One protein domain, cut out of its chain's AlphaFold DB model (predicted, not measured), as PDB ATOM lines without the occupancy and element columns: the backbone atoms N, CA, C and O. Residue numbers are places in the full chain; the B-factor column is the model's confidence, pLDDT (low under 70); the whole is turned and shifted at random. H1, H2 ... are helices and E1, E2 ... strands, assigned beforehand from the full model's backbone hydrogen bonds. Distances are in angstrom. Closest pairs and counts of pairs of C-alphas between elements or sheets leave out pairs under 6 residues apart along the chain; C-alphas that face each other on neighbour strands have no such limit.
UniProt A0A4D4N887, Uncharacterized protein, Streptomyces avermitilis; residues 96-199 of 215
ATOM      1  N   ARG A  96      -1.471  11.816 -29.830       68.31
ATOM      2  CA  ARG A  96      -1.531  11.307 -28.465       68.31
ATOM      3  C   ARG A  96      -1.098   9.849 -28.500       68.31
ATOM      4  O   ARG A  96      -1.713   9.044 -29.189       68.31
ATOM      5  N   ARG A  97      -0.018   9.519 -27.798       71.38
ATOM      6  CA  ARG A  97       0.527   8.155 -27.743       71.38
ATOM      7  C   ARG A  97       0.943   7.807 -26.323       71.38
ATOM      8  O   ARG A  97       1.365   8.706 -25.585       71.38
ATOM      9  N   PRO A  98       0.879   6.535 -25.916       73.44
ATOM     10  CA  PRO A  98       1.385   6.163 -24.613       73.44
ATOM     11  C   PRO A  98       2.893   6.358 -24.522       73.44
ATOM     12  O   PRO A  98       3.669   6.133 -25.452       73.44
ATOM     13  N   ALA A  99       3.321   6.786 -23.346       78.38
ATOM     14  CA  ALA A  99       4.702   6.773 -22.947       78.38
ATOM     15  C   ALA A  99       5.193   5.327 -22.869       78.38
ATOM     16  O   ALA A  99       4.447   4.393 -22.572       78.38
ATOM     17  N   CYS A 100       6.497   5.147 -23.053       81.31
ATOM     18  CA  CYS A 100       7.106   3.845 -22.844       81.31
ATOM     19  C   CYS A 100       6.862   3.354 -21.409       81.31
ATOM     20  O   CYS A 100       7.325   4.001 -20.462       81.31
ATOM     21  N   ARG A 101       6.222   2.186 -21.251       76.69
ATOM     22  CA  ARG A 101       5.886   1.598 -19.940       76.69
ATOM     23  C   ARG A 101       7.132   1.446 -19.065       76.69
ATOM     24  O   ARG A 101       7.129   1.831 -17.905       76.69
ATOM     25  N   ARG A 102       8.268   1.027 -19.643       82.38
ATOM     26  CA  ARG A 102       9.554   0.923 -18.919       82.38
ATOM     27  C   ARG A 102      10.134   2.271 -18.484       82.38
ATOM     28  O   ARG A 102      10.786   2.347 -17.445       82.38
ATOM     29  N   CYS A 103       9.927   3.341 -19.257       83.06
ATOM     30  CA  CYS A 103      10.314   4.687 -18.814       83.06
ATOM     31  C   CYS A 103       9.464   5.134 -17.627       83.06
ATOM     32  O   CYS A 103       9.990   5.799 -16.740       83.06
ATOM     33  N   MET A 104       8.173   4.809 -17.650       78.25
ATOM     34  CA  MET A 104       7.221   5.202 -16.616       78.25
ATOM     35  C   MET A 104       7.433   4.395 -15.335       78.25
ATOM     36  O   MET A 104       7.575   4.999 -14.277       78.25
ATOM     37  N   ALA A 105       7.636   3.080 -15.438       78.19
ATOM     38  CA  ALA A 105       7.947   2.214 -14.302       78.19
ATOM     39  C   ALA A 105       9.228   2.655 -13.575       78.19
ATOM     40  O   ALA A 105       9.241   2.779 -12.357       78.19
ATOM     41  N   ARG A 106      10.289   3.022 -14.316       78.88
ATOM     42  CA  ARG A 106      11.523   3.599 -13.733       78.88
ATOM     43  C   ARG A 106      11.303   4.922 -12.989       78.88
ATOM     44  O   ARG A 106      12.203   5.375 -12.293       78.88
ATOM     45  N   ARG A 107      10.159   5.576 -13.188       75.31
ATOM     46  CA  ARG A 107       9.758   6.827 -12.533       75.31
ATOM     47  C   ARG A 107       8.651   6.610 -11.489       75.31
ATOM     48  O   ARG A 107       8.096   7.595 -11.025       75.31
ATOM     49  N   GLY A 108       8.329   5.357 -11.151       71.19
ATOM     50  CA  GLY A 108       7.286   5.001 -10.182       71.19
ATOM     51  C   GLY A 108       5.858   5.009 -10.739       71.19
ATOM     52  O   GLY A 108       4.905   4.894  -9.979       71.19
ATOM     53  N   PHE A 109       5.682   5.142 -12.057       64.38
ATOM     54  CA  PHE A 109       4.365   5.123 -12.693       64.38
ATOM     55  C   PHE A 109       4.106   3.762 -13.345       64.38
ATOM     56  O   PHE A 109       4.745   3.417 -14.339       64.38
ATOM     57  N   HIS A 110       3.144   3.014 -12.804       66.50
ATOM     58  CA  HIS A 110       2.771   1.681 -13.297       66.50
ATOM     59  C   HIS A 110       1.515   1.682 -14.187       66.50
ATOM     60  O   HIS A 110       1.279   0.714 -14.903       66.50
ATOM     61  N   GLY A 111       0.750   2.779 -14.197       60.62
ATOM     62  CA  GLY A 111      -0.415   2.964 -15.068       60.62
ATOM     63  C   GLY A 111      -0.090   3.578 -16.438       60.62
ATOM     64  O   GLY A 111       1.023   4.048 -16.696       60.62
ATOM     65  N   LEU A 112      -1.099   3.618 -17.318       64.56
ATOM     66  CA  LEU A 112      -1.012   4.219 -18.651       64.56
ATOM     67  C   LEU A 112      -0.725   5.726 -18.563       64.56
ATOM     68  O   LEU A 112      -1.518   6.498 -18.020       64.56
ATOM     69  N   VAL A 113       0.389   6.156 -19.159       68.94
ATOM     70  CA  VAL A 113       0.748   7.576 -19.288       68.94
ATOM     71  C   VAL A 113       0.647   7.985 -20.746       68.94
ATOM     72  O   VAL A 113       1.407   7.470 -21.555       68.94
ATOM     73  N   VAL A 114      -0.234   8.919 -21.098       70.94
ATOM     74  CA  VAL A 114      -0.375   9.417 -22.477       70.94
ATOM     75  C   VAL A 114       0.398  10.722 -22.657       70.94
ATOM     76  O   VAL A 114       0.315  11.644 -21.845       70.94
ATOM     77  N   ARG A 115       1.163  10.803 -23.748       71.44
ATOM     78  CA  ARG A 115       1.990  11.952 -24.123       71.44
ATOM     79  C   ARG A 115       1.505  12.557 -25.431       71.44
ATOM     80  O   ARG A 115       1.003  11.865 -26.310       71.44
ATOM     81  N   THR A 116       1.715  13.860 -25.549       72.62
ATOM     82  CA  THR A 116       1.540  14.634 -26.775       72.62
ATOM     83  C   THR A 116       2.890  14.740 -27.407       72.62
ATOM     84  O   THR A 116       3.814  15.286 -26.803       72.62
ATOM     85  N   ILE A 117       2.998  14.165 -28.587       74.06
ATOM     86  CA  ILE A 117       4.246  14.081 -29.312       74.06
ATOM     87  C   ILE A 117       3.991  14.340 -30.794       74.06
ATOM     88  O   ILE A 117       2.897  14.054 -31.292       74.06
ATOM     89  N   PRO A 118       4.984  14.877 -31.516       74.25
ATOM     90  CA  PRO A 118       4.893  14.982 -32.960       74.25
ATOM     91  C   PRO A 118       4.643  13.607 -33.607       74.25
ATOM     92  O   PRO A 118       5.079  12.585 -33.061       74.25
ATOM     93  N   PRO A 119       4.013  13.542 -34.793       71.88
ATOM     94  CA  PRO A 119       3.613  12.279 -35.415       71.88
ATOM     95  C   PRO A 119       4.787  11.328 -35.666       71.88
ATOM     96  O   PRO A 119       4.649  10.102 -35.607       71.88
ATOM     97  N   HIS A 120       5.954  11.925 -35.889       76.81
ATOM     98  CA  HIS A 120       7.203  11.261 -36.204       76.81
ATOM     99  C   HIS A 120       7.924  10.654 -34.987       76.81
ATOM    100  O   HIS A 120       8.795   9.804 -35.151       76.81
ATOM    101  N   GLU A 121       7.549  11.012 -33.753       79.38
ATOM    102  CA  GLU A 121       8.151  10.439 -32.543       79.38
ATOM    103  C   GLU A 121       7.471   9.116 -32.142       79.38
ATOM    104  O   GLU A 121       6.743   9.033 -31.163       79.38
ATOM    105  N   ALA A 122       7.678   8.030 -32.886       80.25
ATOM    106  CA  ALA A 122       7.012   6.746 -32.600       80.25
ATOM    107  C   ALA A 122       7.824   5.773 -31.730       80.25
ATOM    108  O   ALA A 122       7.316   4.719 -31.359       80.25
ATOM    109  N   VAL A 123       9.086   6.083 -31.415       87.25
ATOM    110  CA  VAL A 123      10.028   5.095 -30.868       87.25
ATOM    111  C   VAL A 123      10.682   5.573 -29.576       87.25
ATOM    112  O   VAL A 123      11.323   6.622 -29.511       87.25
ATOM    113  N   CYS A 124      10.622   4.738 -28.542       85.94
ATOM    114  CA  CYS A 124      11.455   4.888 -27.360       85.94
ATOM    115  C   CYS A 124      12.864   4.350 -27.634       85.94
ATOM    116  O   CYS A 124      13.111   3.155 -27.495       85.94
ATOM    117  N   LEU A 125      13.816   5.232 -27.950       84.31
ATOM    118  CA  LEU A 125      15.211   4.836 -28.195       84.31
ATOM    119  C   LEU A 125      15.893   4.180 -26.982       84.31
ATOM    120  O   LEU A 125      16.723   3.294 -27.159       84.31
ATOM    121  N   ARG A 126      15.530   4.574 -25.752       87.25
ATOM    122  CA  ARG A 126      16.128   4.027 -24.518       87.25
ATOM    123  C   ARG A 126      15.753   2.565 -24.271       87.25
ATOM    124  O   ARG A 126      16.554   1.820 -23.721       87.25
ATOM    125  N   HIS A 127      14.528   2.180 -24.616       86.31
ATOM    126  CA  HIS A 127      14.024   0.820 -24.410       86.31
ATOM    127  C   HIS A 127      13.836   0.054 -25.717       86.31
ATOM    128  O   HIS A 127      13.346  -1.068 -25.665       86.31
ATOM    129  N   GLN A 128      14.219   0.664 -26.844       87.56
ATOM    130  CA  GLN A 128      14.100   0.134 -28.201       87.56
ATOM    131  C   GLN A 128      12.697  -0.409 -28.475       87.56
ATOM    132  O   GLN A 128      12.523  -1.571 -28.827       87.56
ATOM    133  N   ARG A 129      11.681   0.429 -28.251       86.00
ATOM    134  CA  ARG A 129      10.277   0.045 -28.428       86.00
ATOM    135  C   ARG A 129       9.548   0.984 -29.352       86.00
ATOM    136  O   ARG A 129       9.714   2.198 -29.225       86.00
ATOM    137  N   TRP A 130       8.728   0.418 -30.222       84.19
ATOM    138  CA  TRP A 130       7.719   1.173 -30.946       84.19
ATOM    139  C   TRP A 130       6.549   1.480 -30.002       84.19
ATOM    140  O   TRP A 130       6.266   0.690 -29.109       84.19
ATOM    141  N   LEU A 131       5.923   2.648 -30.136       78.62
ATOM    142  CA  LEU A 131       4.848   3.143 -29.270       78.62
ATOM    143  C   LEU A 131       3.567   3.347 -30.099       78.62
ATOM    144  O   LEU A 131       3.201   4.489 -30.393       78.62
ATOM    145  N   LEU A 132       2.927   2.257 -30.541       68.25
ATOM    146  CA  LEU A 132       1.726   2.310 -31.385       68.25
ATOM    147  C   LEU A 132       0.491   1.960 -30.552       68.25
ATOM    148  O   LEU A 132       0.198   0.792 -30.343       68.25
ATOM    149  N   GLY A 133      -0.240   2.975 -30.083       63.19
ATOM    150  CA  GLY A 133      -1.387   2.718 -29.207       63.19
ATOM    151  C   GLY A 133      -0.963   1.894 -27.989       63.19
ATOM    152  O   GLY A 133       0.144   2.080 -27.487       63.19
ATOM    153  N   ASP A 134      -1.818   0.989 -27.523       57.03
ATOM    154  CA  ASP A 134      -1.557   0.214 -26.308       57.03
ATOM    155  C   ASP A 134      -0.373  -0.766 -26.444       57.03
ATOM    156  O   ASP A 134       0.284  -1.059 -25.440       57.03
ATOM    157  N   GLU A 135      -0.023  -1.177 -27.663       68.19
ATOM    158  CA  GLU A 135       1.044  -2.139 -27.956       68.19
ATOM    159  C   GLU A 135       2.438  -1.477 -28.005       68.19
ATOM    160  O   GLU A 135       2.651  -0.408 -28.596       68.19
ATOM    161  N   GLN A 136       3.430  -2.112 -27.370       75.94
ATOM    162  CA  GLN A 136       4.812  -1.621 -27.291       75.94
ATOM    163  C   GLN A 136       5.859  -2.640 -27.758       75.94
ATOM    164  O   GLN A 136       6.747  -3.036 -26.988       75.94
ATOM    165  N   TYR A 137       5.818  -2.983 -29.047       80.69
ATOM    166  CA  TYR A 137       6.722  -3.939 -29.695       80.69
ATOM    167  C   TYR A 137       8.211  -3.645 -29.486       80.69
ATOM    168  O   TYR A 137       8.679  -2.503 -29.586       80.69
ATOM    169  N   ARG A 138       8.987  -4.705 -29.225       83.25
ATOM    170  CA  ARG A 138      10.447  -4.641 -29.061       83.25
ATOM    171  C   ARG A 138      11.135  -4.600 -30.427       83.25
ATOM    172  O   ARG A 138      11.115  -5.571 -31.166       83.25
ATOM    173  N   LEU A 139      11.887  -3.540 -30.699       85.62
ATOM    174  CA  LEU A 139      12.603  -3.330 -31.964       85.62
ATOM    175  C   LEU A 139      13.975  -4.011 -32.039       85.62
ATOM    176  O   LEU A 139      14.779  -3.668 -32.903       85.62
ATOM    177  N   HIS A 140      14.290  -4.929 -31.125       82.81
ATOM    178  CA  HIS A 140      15.589  -5.610 -31.097       82.81
ATOM    179  C   HIS A 140      15.861  -6.414 -32.380       82.81
ATOM    180  O   HIS A 140      16.978  -6.383 -32.884       82.81
ATOM    181  N   ALA A 141      14.821  -7.040 -32.941       82.94
ATOM    182  CA  ALA A 141      14.881  -7.804 -34.183       82.94
ATOM    183  C   ALA A 141      14.986  -6.927 -35.447       82.94
ATOM    184  O   ALA A 141      15.259  -7.447 -36.522       82.94
ATOM    185  N   LEU A 142      14.800  -5.604 -35.321       87.56
ATOM    186  CA  LEU A 142      14.768  -4.645 -36.431       87.56
ATOM    187  C   LEU A 142      15.778  -3.501 -36.221       87.56
ATOM    188  O   LEU A 142      15.390  -2.341 -36.000       87.56
ATOM    189  N   PRO A 143      17.095  -3.789 -36.246       86.56
ATOM    190  CA  PRO A 143      18.137  -2.788 -36.017       86.56
ATOM    191  C   PRO A 143      18.107  -1.651 -37.046       86.56
ATOM    192  O   PRO A 143      18.444  -0.508 -36.716       86.56
ATOM    193  N   GLU A 144      17.640  -1.910 -38.268       87.25
ATOM    194  CA  GLU A 144      17.510  -0.898 -39.311       87.25
ATOM    195  C   GLU A 144      16.446   0.155 -38.966       87.25
ATOM    196  O   GLU A 144      16.649   1.340 -39.238       87.25
ATOM    197  N   LEU A 145      15.353  -0.230 -38.291       85.94
ATOM    198  CA  LEU A 145      14.349   0.725 -37.809       85.94
ATOM    199  C   LEU A 145      14.913   1.600 -36.690       85.94
ATOM    200  O   LEU A 145      14.651   2.805 -36.639       85.94
ATOM    201  N   GLN A 146      15.748   1.029 -35.819       85.94
ATOM    202  CA  GLN A 146      16.436   1.812 -34.795       85.94
ATOM    203  C   GLN A 146      17.396   2.826 -35.422       85.94
ATOM    204  O   GLN A 146      17.446   3.983 -34.993       85.94
ATOM    205  N   GLN A 147      18.155   2.415 -36.441       89.00
ATOM    206  CA  GLN A 147      19.076   3.294 -37.156       89.00
ATOM    207  C   GLN A 147      18.327   4.406 -37.900       89.00
ATOM    208  O   GLN A 147      18.714   5.574 -37.788       89.00
ATOM    209  N   ALA A 148      17.229   4.070 -38.584       88.56
ATOM    210  CA  ALA A 148      16.353   5.034 -39.242       88.56
ATOM    211  C   ALA A 148      15.807   6.063 -38.242       88.56
ATOM    212  O   ALA A 148      15.926   7.266 -38.474       88.56
ATOM    213  N   ASN A 149      15.324   5.617 -37.077       88.31
ATOM    214  CA  ASN A 149      14.833   6.521 -36.039       88.31
ATOM    215  C   ASN A 149      15.949   7.406 -35.459       88.31
ATOM    216  O   ASN A 149      15.751   8.599 -35.254       88.31
ATOM    217  N   ARG A 150      17.162   6.874 -35.243       88.81
ATOM    218  CA  ARG A 150      18.313   7.692 -34.809       88.81
ATOM    219  C   ARG A 150      18.667   8.759 -35.843       88.81
ATOM    220  O   ARG A 150      18.955   9.890 -35.457       88.81
ATOM    221  N   ARG A 151      18.658   8.419 -37.137       89.56
ATOM    222  CA  ARG A 151      18.879   9.383 -38.227       89.56
ATOM    223  C   ARG A 151      17.785  10.448 -38.227       89.56
ATOM    224  O   ARG A 151      18.105  11.631 -38.276       89.56
ATOM    225  N   HIS A 152      16.531  10.034 -38.083       86.94
ATOM    226  CA  HIS A 152      15.396  10.938 -37.976       86.94
ATOM    227  C   HIS A 152      15.539  11.904 -36.786       86.94
ATOM    228  O   HIS A 152      15.473  13.112 -36.977       86.94
ATOM    229  N   CYS A 153      15.883  11.422 -35.586       86.81
ATOM    230  CA  CYS A 153      16.134  12.287 -34.426       86.81
ATOM    231  C   CYS A 153      17.258  13.312 -34.659       86.81
ATOM    232  O   CYS A 153      17.219  14.399 -34.088       86.81
ATOM    233  N   ARG A 154      18.275  12.995 -35.475       88.94
ATOM    234  CA  ARG A 154      19.307  13.979 -35.852       88.94
ATOM    235  C   ARG A 154      18.753  15.051 -36.787       88.94
ATOM    236  O   ARG A 154      19.128  16.207 -36.626       88.94
ATOM    237  N   LEU A 155      17.879  14.681 -37.726       88.25
ATOM    238  CA  LEU A 155      17.182  15.635 -38.597       88.25
ATOM    239  C   LEU A 155      16.292  16.565 -37.769       88.25
ATOM    240  O   LEU A 155      16.390  17.778 -37.912       88.25
ATOM    241  N   VAL A 156      15.537  16.016 -36.813       86.38
ATOM    242  CA  VAL A 156      14.675  16.801 -35.912       86.38
ATOM    243  C   VAL A 156      15.448  17.887 -35.168       86.38
ATOM    244  O   VAL A 156      14.963  19.001 -35.019       86.38
ATOM    245  N   ARG A 157      16.680  17.596 -34.736       85.69
ATOM    246  CA  ARG A 157      17.523  18.571 -34.026       85.69
ATOM    247  C   ARG A 157      18.075  19.687 -34.914       85.69
ATOM    248  O   ARG A 157      18.523  20.693 -34.381       85.69
ATOM    249  N   ARG A 158      18.124  19.490 -36.233       88.12
ATOM    250  CA  ARG A 158      18.768  20.409 -37.192       88.12
ATOM    251  C   ARG A 158      17.768  21.185 -38.044       88.12
ATOM    252  O   ARG A 158      18.126  22.206 -38.617       88.12
ATOM    253  N   THR A 159      16.537  20.699 -38.146       85.38
ATOM    254  CA  THR A 159      15.500  21.258 -39.015       85.38
ATOM    255  C   THR A 159      14.433  21.953 -38.180       85.38
ATOM    256  O   THR A 159      14.051  21.475 -37.114       85.38
ATOM    257  N   ARG A 160      13.912  23.084 -38.672       83.06
ATOM    258  CA  ARG A 160      12.775  23.767 -38.036       83.06
ATOM    259  C   ARG A 160      11.573  22.820 -37.949       83.06
ATOM    260  O   ARG A 160      11.255  22.132 -38.920       83.06
ATOM    261  N   ALA A 161      10.885  22.826 -36.807       76.31
ATOM    262  CA  ALA A 161       9.792  21.894 -36.518       76.31
ATOM    263  C   ALA A 161       8.654  21.941 -37.555       76.31
ATOM    264  O   ALA A 161       8.117  20.894 -37.909       76.31
ATOM    265  N   SER A 162       8.325  23.125 -38.082       72.81
ATOM    266  CA  SER A 162       7.287  23.308 -39.106       72.81
ATOM    267  C   SER A 162       7.637  22.635 -40.437       72.81
ATOM    268  O   SER A 162       6.807  21.934 -41.009       72.81
ATOM    269  N   ILE A 163       8.884  22.784 -40.898       81.94
ATOM    270  CA  ILE A 163       9.378  22.136 -42.121       81.94
ATOM    271  C   ILE A 163       9.348  20.620 -41.935       81.94
ATOM    272  O   ILE A 163       8.783  19.905 -42.753       81.94
ATOM    273  N   LEU A 164       9.889  20.126 -40.819       82.94
ATOM    274  CA  LEU A 164       9.916  18.696 -40.529       82.94
ATOM    275  C   LEU A 164       8.510  18.079 -40.488       82.94
ATOM    276  O   LEU A 164       8.313  16.988 -41.015       82.94
ATOM    277  N   ALA A 165       7.549  18.755 -39.854       77.25
ATOM    278  CA  ALA A 165       6.170  18.284 -39.780       77.25
ATOM    279  C   ALA A 165       5.537  18.163 -41.173       77.25
ATOM    280  O   ALA A 165       4.918  17.142 -41.465       77.25
ATOM    281  N   ARG A 166       5.751  19.163 -42.040       82.25
ATOM    282  CA  ARG A 166       5.267  19.147 -43.425       82.25
ATOM    283  C   ARG A 166       5.884  18.006 -44.231       82.25
ATOM    284  O   ARG A 166       5.150  17.207 -44.798       82.25
ATOM    285  N   GLU A 167       7.212  17.897 -44.245       86.31
ATOM    286  CA  GLU A 167       7.902  16.857 -45.023       86.31
ATOM    287  C   GLU A 167       7.565  15.446 -44.514       86.31
ATOM    288  O   GLU A 167       7.444  14.504 -45.295       86.31
ATOM    289  N   TYR A 168       7.354  15.289 -43.203       85.00
ATOM    290  CA  TYR A 168       6.869  14.032 -42.640       85.00
ATOM    291  C   TYR A 168       5.448  13.697 -43.109       85.00
ATOM    292  O   TYR A 168       5.184  12.539 -43.426       85.00
ATOM    293  N   ALA A 169       4.540  14.678 -43.149       83.25
ATOM    294  CA  ALA A 169       3.175  14.468 -43.628       83.25
ATOM    295  C   ALA A 169       3.164  14.022 -45.098       83.25
ATOM    296  O   ALA A 169       2.545  13.009 -45.406       83.25
ATOM    297  N   VAL A 170       3.945  14.686 -45.958       87.75
ATOM    298  CA  VAL A 170       4.123  14.291 -47.368       87.75
ATOM    299  C   VAL A 170       4.648  12.859 -47.470       87.75
ATOM    300  O   VAL A 170       4.053  12.026 -48.146       87.75
ATOM    301  N   ALA A 171       5.723  12.533 -46.745       87.69
ATOM    302  CA  ALA A 171       6.290  11.186 -46.765       87.69
ATOM    303  C   ALA A 171       5.296  10.121 -46.268       87.69
ATOM    304  O   ALA A 171       5.230   9.032 -46.834       87.69
ATOM    305  N   ARG A 172       4.518  10.420 -45.220       86.06
ATOM    306  CA  ARG A 172       3.467   9.532 -44.707       86.06
ATOM    307  C   ARG A 172       2.389   9.292 -45.757       86.06
ATOM    308  O   ARG A 172       1.975   8.148 -45.920       86.06
ATOM    309  N   ASP A 173       1.928  10.344 -46.421       85.94
ATOM    310  CA  ASP A 173       0.849  10.247 -47.398       85.94
ATOM    311  C   ASP A 173       1.312   9.435 -48.619       85.94
ATOM    312  O   ASP A 173       0.663   8.447 -48.945       85.94
ATOM    313  N   CYS A 174       2.518   9.684 -49.148       87.69
ATOM    314  CA  CYS A 174       3.104   8.835 -50.194       87.69
ATOM    315  C   CYS A 174       3.230   7.362 -49.767       87.69
ATOM    316  O   CYS A 174       2.950   6.459 -50.551       87.69
ATOM    317  N   LEU A 175       3.653   7.095 -48.523       83.62
ATOM    318  CA  LEU A 175       3.753   5.724 -48.009       83.62
ATOM    319  C   LEU A 175       2.385   5.048 -47.882       83.62
ATOM    320  O   LEU A 175       2.288   3.840 -48.106       83.62
ATOM    321  N   ARG A 176       1.347   5.802 -47.506       84.06
ATOM    322  CA  ARG A 176      -0.030   5.305 -47.439       84.06
ATOM    323  C   ARG A 176      -0.540   4.957 -48.832       84.06
ATOM    324  O   ARG A 176      -1.088   3.871 -48.986       84.06
ATOM    325  N   ASP A 177      -0.304   5.818 -49.815       85.19
ATOM    326  CA  ASP A 177      -0.731   5.594 -51.198       85.19
ATOM    327  C   ASP A 177      -0.047   4.343 -51.768       85.19
ATOM    328  O   ASP A 177      -0.709   3.422 -52.233       85.19
ATOM    329  N   TRP A 178       1.272   4.203 -51.579       84.00
ATOM    330  CA  TRP A 178       2.005   2.990 -51.975       84.00
ATOM    331  C   TRP A 178       1.494   1.718 -51.288       84.00
ATOM    332  O   TRP A 178       1.489   0.635 -51.880       84.00
ATOM    333  N   PHE A 179       1.075   1.824 -50.024       77.88
ATOM    334  CA  PHE A 179       0.481   0.699 -49.304       77.88
ATOM    335  C   PHE A 179      -0.880   0.312 -49.895       77.88
ATOM    336  O   PHE A 179      -1.137  -0.876 -50.089       77.88
ATOM    337  N   GLN A 180      -1.730   1.298 -50.192       80.50
ATOM    338  CA  GLN A 180      -3.064   1.095 -50.762       80.50
ATOM    339  C   GLN A 180      -2.997   0.538 -52.189       80.50
ATOM    340  O   GLN A 180      -3.692  -0.427 -52.499       80.50
ATOM    341  N   ASP A 181      -2.086   1.059 -53.009       80.81
ATOM    342  CA  ASP A 181      -1.905   0.652 -54.406       80.81
ATOM    343  C   ASP A 181      -1.189  -0.701 -54.557       80.81
ATOM    344  O   ASP A 181      -1.030  -1.223 -55.665       80.81
ATOM    345  N   GLY A 182      -0.696  -1.276 -53.453       66.19
ATOM    346  CA  GLY A 182       0.053  -2.535 -53.448       66.19
ATOM    347  C   GLY A 182       1.382  -2.474 -54.212       66.19
ATOM    348  O   GLY A 182       1.989  -3.517 -54.478       66.19
ATOM    349  N   LYS A 183       1.849  -1.270 -54.559       72.94
ATOM    350  CA  LYS A 183       3.056  -1.012 -55.345       72.94
ATOM    351  C   LYS A 183       3.971  -0.048 -54.591       72.94
ATOM    352  O   LYS A 183       3.504   0.979 -54.119       72.94
ATOM    353  N   PRO A 184       5.285  -0.318 -54.542       74.75
ATOM    354  CA  PRO A 184       5.992  -1.499 -55.046       74.75
ATOM    355  C   PRO A 184       5.764  -2.749 -54.176       74.75
ATOM    356  O   PRO A 184       5.898  -2.703 -52.952       74.75
ATOM    357  N   SER A 185       5.534  -3.903 -54.808       76.25
ATOM    358  CA  SER A 185       5.347  -5.195 -54.119       76.25
ATOM    359  C   SER A 185       6.533  -5.577 -53.224       76.25
ATOM    360  O   SER A 185       6.346  -6.131 -52.141       76.25
ATOM    361  N   ALA A 186       7.753  -5.196 -53.614       80.81
ATOM    362  CA  ALA A 186       8.963  -5.376 -52.814       80.81
ATOM    363  C   ALA A 186       8.918  -4.617 -51.472       80.81
ATOM    364  O   ALA A 186       9.441  -5.104 -50.468       80.81
ATOM    365  N   LEU A 187       8.286  -3.436 -51.415       77.19
ATOM    366  CA  LEU A 187       8.103  -2.713 -50.151       77.19
ATOM    367  C   LEU A 187       7.103  -3.433 -49.248       77.19
ATOM    368  O   LEU A 187       7.387  -3.616 -48.064       77.19
ATOM    369  N   ARG A 188       6.005  -3.939 -49.818       79.44
ATOM    370  CA  ARG A 188       5.014  -4.734 -49.085       79.44
ATOM    371  C   ARG A 188       5.606  -6.025 -48.511       79.44
ATOM    372  O   ARG A 188       5.420  -6.301 -47.331       79.44
ATOM    373  N   GLN A 189       6.395  -6.764 -49.292       83.31
ATOM    374  CA  GLN A 189       7.110  -7.960 -48.815       83.31
ATOM    375  C   GLN A 189       8.060  -7.637 -47.657       83.31
ATOM    376  O   GLN A 189       8.090  -8.344 -46.650       83.31
ATOM    377  N   ARG A 190       8.813  -6.534 -47.766       83.31
ATOM    378  CA  ARG A 190       9.694  -6.073 -46.686       83.31
ATOM    379  C   ARG A 190       8.917  -5.666 -45.437       83.31
ATOM    380  O   ARG A 190       9.447  -5.833 -44.345       83.31
ATOM    381  N   TRP A 191       7.714  -5.110 -45.563       81.88
ATOM    382  CA  TRP A 191       6.872  -4.789 -44.410       81.88
ATOM    383  C   TRP A 191       6.337  -6.035 -43.726       81.88
ATOM    384  O   TRP A 191       6.525  -6.151 -42.520       81.88
ATOM    385  N   ASN A 192       5.776  -6.982 -44.478       82.56
ATOM    386  CA  ASN A 192       5.273  -8.237 -43.918       82.56
ATOM    387  C   ASN A 192       6.383  -8.981 -43.169       82.56
ATOM    388  O   ASN A 192       6.236  -9.257 -41.986       82.56
ATOM    389  N   LYS A 193       7.565  -9.124 -43.789       85.00
ATOM    390  CA  LYS A 193       8.731  -9.736 -43.134       85.00
ATOM    391  C   LYS A 193       9.104  -9.056 -41.813       85.00
ATOM    392  O   LYS A 193       9.524  -9.723 -40.875       85.00
ATOM    393  N   ARG A 194       8.993  -7.726 -41.731       85.06
ATOM    394  CA  ARG A 194       9.277  -6.990 -40.489       85.06
ATOM    395  C   ARG A 194       8.198  -7.198 -39.438       85.06
ATOM    396  O   ARG A 194       8.542  -7.284 -38.269       85.06
ATOM    397  N   ILE A 195       6.929  -7.248 -39.841       81.00
ATOM    398  CA  ILE A 195       5.811  -7.548 -38.940       81.00
ATOM    399  C   ILE A 195       6.015  -8.939 -38.334       81.00
ATOM    400  O   ILE A 195       6.009  -9.060 -37.113       81.00
ATOM    401  N   ASP A 196       6.352  -9.935 -39.155       80.88
ATOM    402  CA  ASP A 196       6.650 -11.297 -38.690       80.88
ATOM    403  C   ASP A 196       7.828 -11.319 -37.694       80.88
ATOM    404  O   ASP A 196       7.820 -12.051 -36.709       80.88
ATOM    405  N   GLN A 197       8.839 -10.467 -37.907       83.06
ATOM    406  CA  GLN A 197      10.005 -10.333 -37.021       83.06
ATOM    407  C   GLN A 197       9.726  -9.587 -35.709       83.06
ATOM    408  O   GLN A 197      10.503  -9.728 -34.761       83.06
ATOM    409  N   LEU A 198       8.674  -8.764 -35.635       75.69
ATOM    410  CA  LEU A 198       8.296  -8.082 -34.393       75.69
ATOM    411  C   LEU A 198       7.716  -9.057 -33.364       75.69
ATOM    412  O   LEU A 198       7.853  -8.791 -32.166       75.69
ATOM    413  N   GLY A 199       7.144 -10.177 -33.829       70.31
ATOM    414  CA  GLY A 199       6.449 -11.154 -32.999       70.31
ATOM    415  C   GLY A 199       5.247 -10.550 -32.266       70.31
ATOM    416  O   GLY A 199       4.802  -9.443 -32.566       70.31
TER     417      GLY A 199
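This is residues 96 to 199 of the 215 residues of an uncharacterized protein of Streptomyces avermitilis (UniProt A0A4D4N887). Three helices, H2, H3 and H4, make an open, three-sided frame: H2 and H3 form a V that begins at their tight link, and H4 turns off from the far end of H3 across the open side. Beside this frame is a small head, a two-stranded antiparallel ribbon of E1 and E2 with the short helix H1 in the loop between them, and the long loop of residues 118 to 142 runs between this head and H2. You will find 104 residues printed, with four named helices and two named strands in the order E1, H1, E2, H2, H3, H4; the class is mostly helix. The whole is only just compact, close to loose, with a radius of gyration of the C-alphas of 15.1 A, and spans 46 by 36 by 22 A.

Start at the sheet, where E1, residues 96 to 98, and E2, residues 114 to 117, are antiparallel neighbours at 128 degrees. Look at C-alphas 98 and 114, which face each other at 4.3 A; N 97 and O 115 are within hydrogen-bond range at 3.0 A, and N 115 and O 97 at 2.8 A. H1, residues 101 to 105, touches no helix. Move on to H2, residues 143 to 158, and H3, residues 161 to 180, which are close but not clearly touching; their closest C-alphas, those of Val 156 and Leu 164, are 6.9 A apart. They run opposite ways at a shallow tilt of 33 degrees, only just short of steep. H3 and H4, residues 185 to 198, are also close but not clearly touching, with the closest C-alphas, those of Phe 179 and Arg 188, 7.1 A apart, and stand about perpendicular at 76 degrees. H2 and H4 are apart, and E1 is apart from H2, H3 and H4. In H1, H2, H3 and H4 every O i to N i+4 pair is within hydrogen-bond range.

Find C-alpha 96 at (-1.531, 11.307, -28.465), where E1 begins; it is 7.1 A long, H1 is 6.0 A and E2 is 9.5 A. Go next to C-alpha 143 at (18.137, -2.788, -36.017), from which H2 runs 23.2 A to C-alpha 158. H3, the longest helix, runs 28.3 A from C-alpha 161 to C-alpha 180. H4 runs 20.2 A and ends at C-alpha 198, (8.296, -8.082, -34.393).

Look for the two C-alphas farthest apart at Gly 108 and Lys 183, 45.8 A from each other. The printed part has no cut. The link from E2 to H2 is long, with 25 residues, in which residues 123 to 124 pair with residues 129 to 130, antiparallel. The mean pLDDT of the printed part is 80.0, and the values under 70 are at residue 96, residues 109 to 113, residues 132 to 135 and residue 182.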